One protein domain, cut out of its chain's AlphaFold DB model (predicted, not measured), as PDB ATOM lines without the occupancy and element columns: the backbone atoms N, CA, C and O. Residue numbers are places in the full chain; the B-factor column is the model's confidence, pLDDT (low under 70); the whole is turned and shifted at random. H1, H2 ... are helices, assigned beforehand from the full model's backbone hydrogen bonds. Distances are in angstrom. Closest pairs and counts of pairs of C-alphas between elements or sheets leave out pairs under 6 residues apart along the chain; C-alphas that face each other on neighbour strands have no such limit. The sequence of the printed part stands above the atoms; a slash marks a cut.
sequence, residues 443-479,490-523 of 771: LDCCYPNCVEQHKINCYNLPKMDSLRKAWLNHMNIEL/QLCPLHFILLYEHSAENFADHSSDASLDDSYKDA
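What this domain is: This is residues 443 to 479 and 490 to 523 of the 771 residues of a protein of Drosophila takahashii (UniProt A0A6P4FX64). The longest helix, H2, meets H3 at a steep tilt and has H1 near it, about perpendicular; the three centres make a triangle, with H1 and H3 apart. A long unnamed stretch, residues 443 to 464, loops beyond the end of H2 where that helix begins, then runs between H1 and H3 on its way to H1. The printed part has 71 residues, with three named helices in the order H1, H2, H3 and no named strand; the class is all helix, though under half of the residues, 34, are in named elements. The whole is compact, with a radius of gyration of the C-alphas of 11.4 A, and rounded, spanning 32 by 27 by 19 A.

Where its parts are: Find C-alpha 493 at (-47.457, -28.043, 17.849); from there H2, residues 493 to 506, runs 19.9 A to C-alpha 506. H3, residues 514 to 523, covers 14.0 A and ends at C-alpha 523 at (-51.696, -25.399, 17.230). H1, residues 465 to 474, begins at C-alpha 465 at (-39.412, -18.789, 1.084) and covers 14.2 A.

How they stand to each other: Start at H2, which touches H3: the closest C-alphas, those of Pro 493 and Ala 523, are 5.0 A apart. Their lines stand at a steep tilt of 49 degrees, opposite ways. H1 and H2 are close but not clearly touching, with the C-alphas of Trp 471 and Leu 499 closest at 7.2 A, and about perpendicular at 77 degrees. H1 and H3 are apart. Residues 459 to 460 pair antiparallel with residues 490 to 491. In H1, H2 and H3 every O i to N i+4 pair is within hydrogen-bond range.

The domain as a whole: Look for the farthest C-alphas at Gln 453 and Ala 508, 32.3 A apart. Residues 480 to 489 are not printed, and C-alphas 479 and 490 stand 13.2 A apart across this cut, which falls in the link from H1 to H2. The link from H2 to H3 is short, 7 residues. The mean pLDDT of the printed part is 75.7; 19 residues are under 70, among them residues 448 to 457.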
ATOM      1  N   LEU A 443     -42.985 -37.992  11.692       50.34
ATOM      2  CA  LEU A 443     -43.145 -36.584  11.980       50.34
ATOM      3  C   LEU A 443     -42.254 -36.267  13.182       50.34
ATOM      4  O   LEU A 443     -42.708 -35.906  14.267       50.34
ATOM      5  N   ASP A 444     -40.959 -36.553  13.020       54.22
ATOM      6  CA  ASP A 444     -39.968 -36.040  13.937       54.22
ATOM      7  C   ASP A 444     -39.971 -34.550  13.678       54.22
ATOM      8  O   ASP A 444     -39.618 -34.094  12.596       54.22
ATOM      9  N   CYS A 445     -40.462 -33.818  14.673       68.94
ATOM     10  CA  CYS A 445     -40.292 -32.386  14.716       68.94
ATOM     11  C   CYS A 445     -38.836 -32.082  14.355       68.94
ATOM     12  O   CYS A 445     -37.938 -32.544  15.058       68.94
ATOM     13  N   CYS A 446     -38.622 -31.334  13.276       74.12
ATOM     14  CA  CYS A 446     -37.282 -31.027  12.783       74.12
ATOM     15  C   CYS A 446     -36.476 -30.150  13.756       74.12
ATOM     16  O   CYS A 446     -35.269 -30.009  13.594       74.12
ATOM     17  N   TYR A 447     -37.123 -29.612  14.795       72.94
ATOM     18  CA  TYR A 447     -36.489 -28.819  15.838       72.94
ATOM     19  C   TYR A 447     -35.407 -29.624  16.592       72.94
ATOM     20  O   TYR A 447     -35.708 -30.717  17.101       72.94
ATOM     21  N   PRO A 448     -34.173 -29.098  16.719       68.94
ATOM     22  CA  PRO A 448     -33.083 -29.773  17.417       68.94
ATOM     23  C   PRO A 448     -33.465 -30.173  18.850       68.94
ATOM     24  O   PRO A 448     -34.017 -29.380  19.606       68.94
ATOM     25  N   ASN A 449     -33.148 -31.410  19.250       65.06
ATOM     26  CA  ASN A 449     -33.386 -31.928  20.608       65.06
ATOM     27  C   ASN A 449     -34.864 -31.945  21.070       65.06
ATOM     28  O   ASN A 449     -35.145 -31.852  22.265       65.06
ATOM     29  N   CYS A 450     -35.827 -32.113  20.156       68.50
ATOM     30  CA  CYS A 450     -37.244 -32.246  20.515       68.50
ATOM     31  C   CYS A 450     -37.525 -33.461  21.433       68.50
ATOM     32  O   CYS A 450     -37.443 -34.617  21.008       68.50
ATOM     33  N   VAL A 451     -37.944 -33.194  22.678       61.59
ATOM     34  CA  VAL A 451     -38.313 -34.204  23.698       61.59
ATOM     35  C   VAL A 451     -39.826 -34.443  23.837       61.59
ATOM     36  O   VAL A 451     -40.253 -35.246  24.669       61.59
ATOM     37  N   GLU A 452     -40.662 -33.755  23.050       64.88
ATOM     38  CA  GLU A 452     -42.123 -33.845  23.175       64.88
ATOM     39  C   GLU A 452     -42.634 -35.227  22.731       64.88
ATOM     40  O   GLU A 452     -42.357 -35.700  21.626       64.88
ATOM     41  N   GLN A 453     -43.401 -35.879  23.610       52.84
ATOM     42  CA  GLN A 453     -43.897 -37.249  23.418       52.84
ATOM     43  C   GLN A 453     -45.161 -37.294  22.542       52.84
ATOM     44  O   GLN A 453     -45.451 -38.315  21.917       52.84
ATOM     45  N   HIS A 454     -45.899 -36.181  22.454       51.72
ATOM     46  CA  HIS A 454     -47.110 -36.041  21.644       51.72
ATOM     47  C   HIS A 454     -46.811 -35.449  20.254       51.72
ATOM     48  O   HIS A 454     -47.228 -34.340  19.934       51.72
ATOM     49  N   LYS A 455     -46.116 -36.211  19.398       57.22
ATOM     50  CA  LYS A 455     -45.764 -35.826  18.008       57.22
ATOM     51  C   LYS A 455     -46.896 -36.043  16.984       57.22
ATOM     52  O   LYS A 455     -46.649 -36.242  15.799       57.22
ATOM     53  N   ILE A 456     -48.150 -36.058  17.435       53.75
ATOM     54  CA  ILE A 456     -49.323 -36.232  16.566       53.75
ATOM     55  C   ILE A 456     -49.815 -34.827  16.190       53.75
ATOM     56  O   ILE A 456     -50.023 -34.013  17.090       53.75
ATOM     57  N   ASN A 457     -50.032 -34.566  14.893       62.84
ATOM     58  CA  ASN A 457     -50.387 -33.258  14.300       62.84
ATOM     59  C   ASN A 457     -49.203 -32.280  14.170       62.84
ATOM     60  O   ASN A 457     -49.195 -31.227  14.801       62.84
ATOM     61  N   CYS A 458     -48.188 -32.636  13.384       74.12
ATOM     62  CA  CYS A 458     -47.127 -31.689  13.043       74.12
ATOM     63  C   CYS A 458     -47.545 -30.780  11.877       74.12
ATOM     64  O   CYS A 458     -48.376 -31.161  11.054       74.12
ATOM     65  N   TYR A 459     -46.955 -29.593  11.834       78.25
ATOM     66  CA  TYR A 459     -47.230 -28.525  10.880       78.25
ATOM     67  C   TYR A 459     -46.049 -28.367   9.927       78.25
ATOM     68  O   TYR A 459     -44.895 -28.523  10.333       78.25
ATOM     69  N   ASN A 460     -46.335 -28.046   8.669       81.88
ATOM     70  CA  ASN A 460     -45.299 -27.689   7.702       81.88
ATOM     71  C   ASN A 460     -44.676 -26.336   8.064       81.88
ATOM     72  O   ASN A 460     -45.294 -25.514   8.745       81.88
ATOM     73  N   LEU A 461     -43.454 -26.102   7.590       79.88
ATOM     74  CA  LEU A 461     -42.839 -24.776   7.651       79.88
ATOM     75  C   LEU A 461     -43.635 -23.753   6.812       79.88
ATOM     76  O   LEU A 461     -44.406 -24.151   5.933       79.88
ATOM     77  N   PRO A 462     -43.447 -22.440   7.054       81.00
ATOM     78  CA  PRO A 462     -44.097 -21.394   6.269       81.00
ATOM     79  C   PRO A 462     -43.885 -21.580   4.762       81.00
ATOM     80  O   PRO A 462     -42.785 -21.908   4.316       81.00
ATOM     81  N   LYS A 463     -44.935 -21.336   3.967       78.19
ATOM     82  CA  LYS A 463     -44.876 -21.429   2.495       78.19
ATOM     83  C   LYS A 463     -44.034 -20.316   1.861       78.19
ATOM     84  O   LYS A 463     -43.544 -20.484   0.750       78.19
ATOM     85  N   MET A 464     -43.873 -19.190   2.553       77.00
ATOM     86  CA  MET A 464     -43.039 -18.070   2.115       77.00
ATOM     87  C   MET A 464     -41.555 -18.418   2.234       77.00
ATOM     88  O   MET A 464     -41.073 -18.717   3.327       77.00
ATOM     89  N   ASP A 465     -40.810 -18.340   1.133       77.06
ATOM     90  CA  ASP A 465     -39.412 -18.789   1.084       77.06
ATOM     91  C   ASP A 465     -38.449 -17.970   1.949       77.06
ATOM     92  O   ASP A 465     -37.527 -18.545   2.528       77.06
ATOM     93  N   SER A 466     -38.656 -16.656   2.072       80.62
ATOM     94  CA  SER A 466     -37.852 -15.791   2.948       80.62
ATOM     95  C   SER A 466     -37.988 -16.211   4.415       80.62
ATOM     96  O   SER A 466     -36.997 -16.541   5.071       80.62
ATOM     97  N   LEU A 467     -39.228 -16.316   4.899       81.62
ATOM     98  CA  LEU A 467     -39.543 -16.703   6.274       81.62
ATOM     99  C   LEU A 467     -39.143 -18.156   6.576       81.62
ATOM    100  O   LEU A 467     -38.601 -18.446   7.643       81.62
ATOM    101  N   ARG A 468     -39.340 -19.070   5.618       82.06
ATOM    102  CA  ARG A 468     -38.914 -20.475   5.722       82.06
ATOM    103  C   ARG A 468     -37.404 -20.590   5.928       82.06
ATOM    104  O   ARG A 468     -36.965 -21.329   6.808       82.06
ATOM    105  N   LYS A 469     -36.608 -19.844   5.150       80.94
ATOM    106  CA  LYS A 469     -35.142 -19.799   5.285       80.94
ATOM    107  C   LYS A 469     -34.721 -19.201   6.628       80.94
ATOM    108  O   LYS A 469     -33.828 -19.750   7.264       80.94
ATOM    109  N   ALA A 470     -35.392 -18.147   7.097       82.19
ATOM    110  CA  ALA A 470     -35.130 -17.567   8.416       82.19
ATOM    111  C   ALA A 470     -35.355 -18.585   9.554       82.19
ATOM    112  O   ALA A 470     -34.505 -18.728  10.433       82.19
ATOM    113  N   TRP A 471     -36.449 -19.356   9.502       85.06
ATOM    114  CA  TRP A 471     -36.741 -20.406  10.487       85.06
ATOM    115  C   TRP A 471     -35.715 -21.547  10.442       85.06
ATOM    116  O   TRP A 471     -35.256 -22.000  11.491       85.06
ATOM    117  N   LEU A 472     -35.328 -22.003   9.246       82.12
ATOM    118  CA  LEU A 472     -34.318 -23.055   9.068       82.12
ATOM    119  C   LEU A 472     -32.934 -22.625   9.570       82.12
ATOM    120  O   LEU A 472     -32.288 -23.392  10.284       82.12
ATOM    121  N   ASN A 473     -32.525 -21.389   9.277       82.31
ATOM    122  CA  ASN A 473     -31.269 -20.816   9.762       82.31
ATOM    123  C   ASN A 473     -31.253 -20.717  11.293       82.31
ATOM    124  O   ASN A 473     -30.266 -21.090  11.920       82.31
ATOM    125  N   HIS A 474     -32.356 -20.277  11.909       81.69
ATOM    126  CA  HIS A 474     -32.477 -20.216  13.368       81.69
ATOM    127  C   HIS A 474     -32.388 -21.605  14.023       81.69
ATOM    128  O   HIS A 474     -31.786 -21.758  15.082       81.69
ATOM    129  N   MET A 475     -32.954 -22.635  13.385       79.38
ATOM    130  CA  MET A 475     -32.847 -24.026  13.841       79.38
ATOM    131  C   MET A 475     -31.511 -24.697  13.481       79.38
ATOM    132  O   MET A 475     -31.287 -25.834  13.896       79.38
ATOM    133  N   ASN A 476     -30.637 -24.019  12.730       75.88
ATOM    134  CA  ASN A 476     -29.371 -24.546  12.219       75.88
ATOM    135  C   ASN A 476     -29.539 -25.835  11.382       75.88
ATOM    136  O   ASN A 476     -28.822 -26.818  11.578       75.88
ATOM    137  N   ILE A 477     -30.533 -25.850  10.484       74.81
ATOM    138  CA  ILE A 477     -30.836 -26.973   9.583       74.81
ATOM    139  C   ILE A 477     -30.443 -26.589   8.154       74.81
ATOM    140  O   ILE A 477     -31.019 -25.669   7.576       74.81
ATOM    141  N   GLU A 478     -29.498 -27.321   7.564       60.31
ATOM    142  CA  GLU A 478     -29.110 -27.151   6.160       60.31
ATOM    143  C   GLU A 478     -30.153 -27.785   5.219       60.31
ATOM    144  O   GLU A 478     -30.661 -28.880   5.474       60.31
ATOM    145  N   LEU A 479     -30.498 -27.090   4.129       56.78
ATOM    146  CA  LEU A 479     -31.450 -27.574   3.123       56.78
ATOM    147  C   LEU A 479     -30.894 -28.822   2.407       56.78
ATOM    148  O   LEU A 479     -29.792 -28.752   1.858       56.78
ATOM    149  N   GLN A 490     -41.155 -30.941   9.163       79.50
ATOM    150  CA  GLN A 490     -42.363 -30.536   9.892       79.50
ATOM    151  C   GLN A 490     -42.062 -30.298  11.379       79.50
ATOM    152  O   GLN A 490     -41.130 -30.869  11.946       79.50
ATOM    153  N   LEU A 491     -42.871 -29.470  12.040       78.38
ATOM    154  CA  LEU A 491     -42.733 -29.087  13.448       78.38
ATOM    155  C   LEU A 491     -43.901 -29.610  14.282       78.38
ATOM    156  O   LEU A 491     -45.049 -29.553  13.854       78.38
ATOM    157  N   CYS A 492     -43.645 -30.077  15.505       83.69
ATOM    158  CA  CYS A 492     -44.735 -30.397  16.428       83.69
ATOM    159  C   CYS A 492     -45.458 -29.113  16.881       83.69
ATOM    160  O   CYS A 492     -44.874 -28.029  16.796       83.69
ATOM    161  N   PRO A 493     -46.689 -29.215  17.424       84.19
ATOM    162  CA  PRO A 493     -47.457 -28.043  17.849       84.19
ATOM    163  C   PRO A 493     -46.684 -27.115  18.796       84.19
ATOM    164  O   PRO A 493     -46.798 -25.901  18.688       84.19
ATOM    165  N   LEU A 494     -45.857 -27.683  19.683       84.88
ATOM    166  CA  LEU A 494     -45.038 -26.916  20.619       84.88
ATOM    167  C   LEU A 494     -44.011 -26.044  19.890       84.88
ATOM    168  O   LEU A 494     -44.037 -24.828  20.030       84.88
ATOM    169  N   HIS A 495     -43.119 -26.653  19.106       85.44
ATOM    170  CA  HIS A 495     -42.044 -25.912  18.440       85.44
ATOM    171  C   HIS A 495     -42.561 -24.991  17.338       85.44
ATOM    172  O   HIS A 495     -41.948 -23.959  17.090       85.44
ATOM    173  N   PHE A 496     -43.700 -25.318  16.721       87.56
ATOM    174  CA  PHE A 496     -44.363 -24.420  15.784       87.56
ATOM    175  C   PHE A 496     -44.811 -23.118  16.464       87.56
ATOM    176  O   PHE A 496     -44.514 -22.042  15.958       87.56
ATOM    177  N   ILE A 497     -45.454 -23.202  17.637       86.75
ATOM    178  CA  ILE A 497     -45.853 -22.021  18.425       86.75
ATOM    179  C   ILE A 497     -44.626 -21.191  18.813       86.75
ATOM    180  O   ILE A 497     -44.623 -19.985  18.595       86.75
ATOM    181  N   LEU A 498     -43.577 -21.838  19.333       85.19
ATOM    182  CA  LEU A 498     -42.364 -21.144  19.779       85.19
ATOM    183  C   LEU A 498     -41.668 -20.395  18.639       85.19
ATOM    184  O   LEU A 498     -41.265 -19.249  18.817       85.19
ATOM    185  N   LEU A 499     -41.533 -21.031  17.472       86.25
ATOM    186  CA  LEU A 499     -40.914 -20.405  16.303       86.25
ATOM    187  C   LEU A 499     -41.787 -19.312  15.702       86.25
ATOM    188  O   LEU A 499     -41.256 -18.280  15.305       86.25
ATOM    189  N   TYR A 500     -43.107 -19.505  15.669       87.81
ATOM    190  CA  TYR A 500     -44.036 -18.483  15.204       87.81
ATOM    191  C   TYR A 500     -43.920 -17.208  16.047       87.81
ATOM    192  O   TYR A 500     -43.686 -16.135  15.496       87.81
ATOM    193  N   GLU A 501     -43.988 -17.324  17.374       86.25
ATOM    194  CA  GLU A 501     -43.864 -16.178  18.286       86.25
ATOM    195  C   GLU A 501     -42.485 -15.525  18.203       86.25
ATOM    196  O   GLU A 501     -42.388 -14.306  18.078       86.25
ATOM    197  N   HIS A 502     -41.416 -16.330  18.189       84.81
ATOM    198  CA  HIS A 502     -40.063 -15.811  18.017       84.81
ATOM    199  C   HIS A 502     -39.921 -15.056  16.691       84.81
ATOM    200  O   HIS A 502     -39.309 -13.991  16.654       84.81
ATOM    201  N   SER A 503     -40.516 -15.574  15.614       85.88
ATOM    202  CA  SER A 503     -40.472 -14.932  14.304       85.88
ATOM    203  C   SER A 503     -41.239 -13.617  14.251       85.88
ATOM    204  O   SER A 503     -40.742 -12.681  13.639       85.88
ATOM    205  N   ALA A 504     -42.387 -13.528  14.927       84.19
ATOM    206  CA  ALA A 504     -43.180 -12.304  15.001       84.19
ATOM    207  C   ALA A 504     -42.438 -11.171  15.734       84.19
ATOM    208  O   ALA A 504     -42.631 -10.003  15.415       84.19
ATOM    209  N   GLU A 505     -41.575 -11.514  16.693       80.69
ATOM    210  CA  GLU A 505     -40.789 -10.543  17.461       80.69
ATOM    211  C   GLU A 505     -39.424 -10.215  16.828       80.69
ATOM    212  O   GLU A 505     -38.913  -9.117  17.033       80.69
ATOM    213  N   ASN A 506     -38.813 -11.148  16.081       80.81
ATOM    214  CA  ASN A 506     -37.393 -11.062  15.706       80.81
ATOM    215  C   ASN A 506     -37.103 -11.108  14.195       80.81
ATOM    216  O   ASN A 506     -35.983 -10.782  13.801       80.81
ATOM    217  N   PHE A 507     -38.047 -11.507  13.333       80.06
ATOM    218  CA  PHE A 507     -37.815 -11.579  11.883       80.06
ATOM    219  C   PHE A 507     -38.579 -10.476  11.148       80.06
ATOM    220  O   PHE A 507     -39.806 -10.458  11.143       80.06
ATOM    221  N   ALA A 508     -37.849  -9.591  10.461       70.38
ATOM    222  CA  ALA A 508     -38.432  -8.512   9.654       70.38
ATOM    223  C   ALA A 508     -39.337  -9.027   8.514       70.38
ATOM    224  O   ALA A 508     -40.261  -8.337   8.099       70.38
ATOM    225  N   ASP A 509     -39.094 -10.258   8.049       66.12
ATOM    226  CA  ASP A 509     -39.856 -10.935   6.994       66.12
ATOM    227  C   ASP A 509     -41.108 -11.676   7.509       66.12
ATOM    228  O   ASP A 509     -41.734 -12.431   6.756       66.12
ATOM    229  N   HIS A 510     -41.473 -11.529   8.790       74.50
ATOM    230  CA  HIS A 510     -42.699 -12.121   9.321       74.50
ATOM    231  C   HIS A 510     -43.927 -11.393   8.751       74.50
ATOM    232  O   HIS A 510     -44.361 -10.360   9.256       74.50
ATOM    233  N   SER A 511     -44.494 -11.949   7.679       68.50
ATOM    234  CA  SER A 511     -45.800 -11.566   7.147       68.50
ATOM    235  C   SER A 511     -46.823 -12.627   7.546       68.50
ATOM    236  O   SER A 511     -46.648 -13.810   7.238       68.50
ATOM    237  N   SER A 512     -47.868 -12.207   8.258       61.16
ATOM    238  CA  SER A 512     -48.996 -13.049   8.658       61.16
ATOM    239  C   SER A 512     -49.813 -13.447   7.423       61.16
ATOM    240  O   SER A 512     -50.736 -12.742   7.010       61.16
ATOM    241  N   ASP A 513     -49.447 -14.556   6.785       69.38
ATOM    242  CA  ASP A 513     -50.326 -15.242   5.838       69.38
ATOM    243  C   ASP A 513     -51.480 -15.871   6.635       69.38
ATOM    244  O   ASP A 513     -51.243 -16.549   7.638       69.38
ATOM    245  N   ALA A 514     -52.724 -15.701   6.175       71.81
ATOM    246  CA  ALA A 514     -53.910 -16.293   6.793       71.81
ATOM    247  C   ALA A 514     -53.735 -17.803   7.052       71.81
ATOM    248  O   ALA A 514     -54.124 -18.310   8.102       71.81
ATOM    249  N   SER A 515     -53.050 -18.518   6.147       73.50
ATOM    250  CA  SER A 515     -52.761 -19.948   6.315       73.50
ATOM    251  C   SER A 515     -51.789 -20.250   7.469       73.50
ATOM    252  O   SER A 515     -51.868 -21.332   8.066       73.50
ATOM    253  N   LEU A 516     -50.842 -19.353   7.751       78.50
ATOM    254  CA  LEU A 516     -49.862 -19.506   8.826       78.50
ATOM    255  C   LEU A 516     -50.502 -19.177  10.180       78.50
ATOM    256  O   LEU A 516     -50.350 -19.943  11.134       78.50
ATOM    257  N   ASP A 517     -51.292 -18.108  10.225       81.31
ATOM    258  CA  ASP A 517     -52.047 -17.674  11.400       81.31
ATOM    259  C   ASP A 517     -53.082 -18.717  11.829       81.31
ATOM    260  O   ASP A 517     -53.229 -19.004  13.020       81.31
ATOM    261  N   ASP A 518     -53.777 -19.337  10.874       82.12
ATOM    262  CA  ASP A 518     -54.738 -20.405  11.154       82.12
ATOM    263  C   ASP A 518     -54.045 -21.658  11.693       82.12
ATOM    264  O   ASP A 518     -54.528 -22.282  12.643       82.12
ATOM    265  N   SER A 519     -52.862 -21.984  11.163       82.62
ATOM    266  CA  SER A 519     -52.030 -23.074  11.686       82.62
ATOM    267  C   SER A 519     -51.561 -22.783  13.116       82.62
ATOM    268  O   SER A 519     -51.568 -23.676  13.966       82.62
ATOM    269  N   TYR A 520     -51.217 -21.528  13.418       86.75
ATOM    270  CA  TYR A 520     -50.843 -21.084  14.761       86.75
ATOM    271  C   TYR A 520     -52.020 -21.149  15.743       86.75
ATOM    272  O   TYR A 520     -51.878 -21.693  16.844       86.75
ATOM    273  N   LYS A 521     -53.203 -20.669  15.342       85.50
ATOM    274  CA  LYS A 521     -54.438 -20.760  16.139       85.50
ATOM    275  C   LYS A 521     -54.824 -22.216  16.404       85.50
ATOM    276  O   LYS A 521     -55.110 -22.573  17.550       85.50
ATOM    277  N   ASP A 522     -54.769 -23.076  15.386       84.75
ATOM    278  CA  ASP A 522     -55.042 -24.507  15.532       84.75
ATOM    279  C   ASP A 522     -54.034 -25.177  16.479       84.75
ATOM    280  O   ASP A 522     -54.444 -25.896  17.397       84.75
ATOM    281  N   ALA A 523     -52.735 -24.890  16.336       85.75
ATOM    282  CA  ALA A 523     -51.696 -25.399  17.230       85.75
ATOM    283  C   ALA A 523     -51.948 -24.973  18.685       85.75
ATOM    284  O   ALA A 523     -51.964 -25.822  19.584       85.75
TER     285      ALA A 523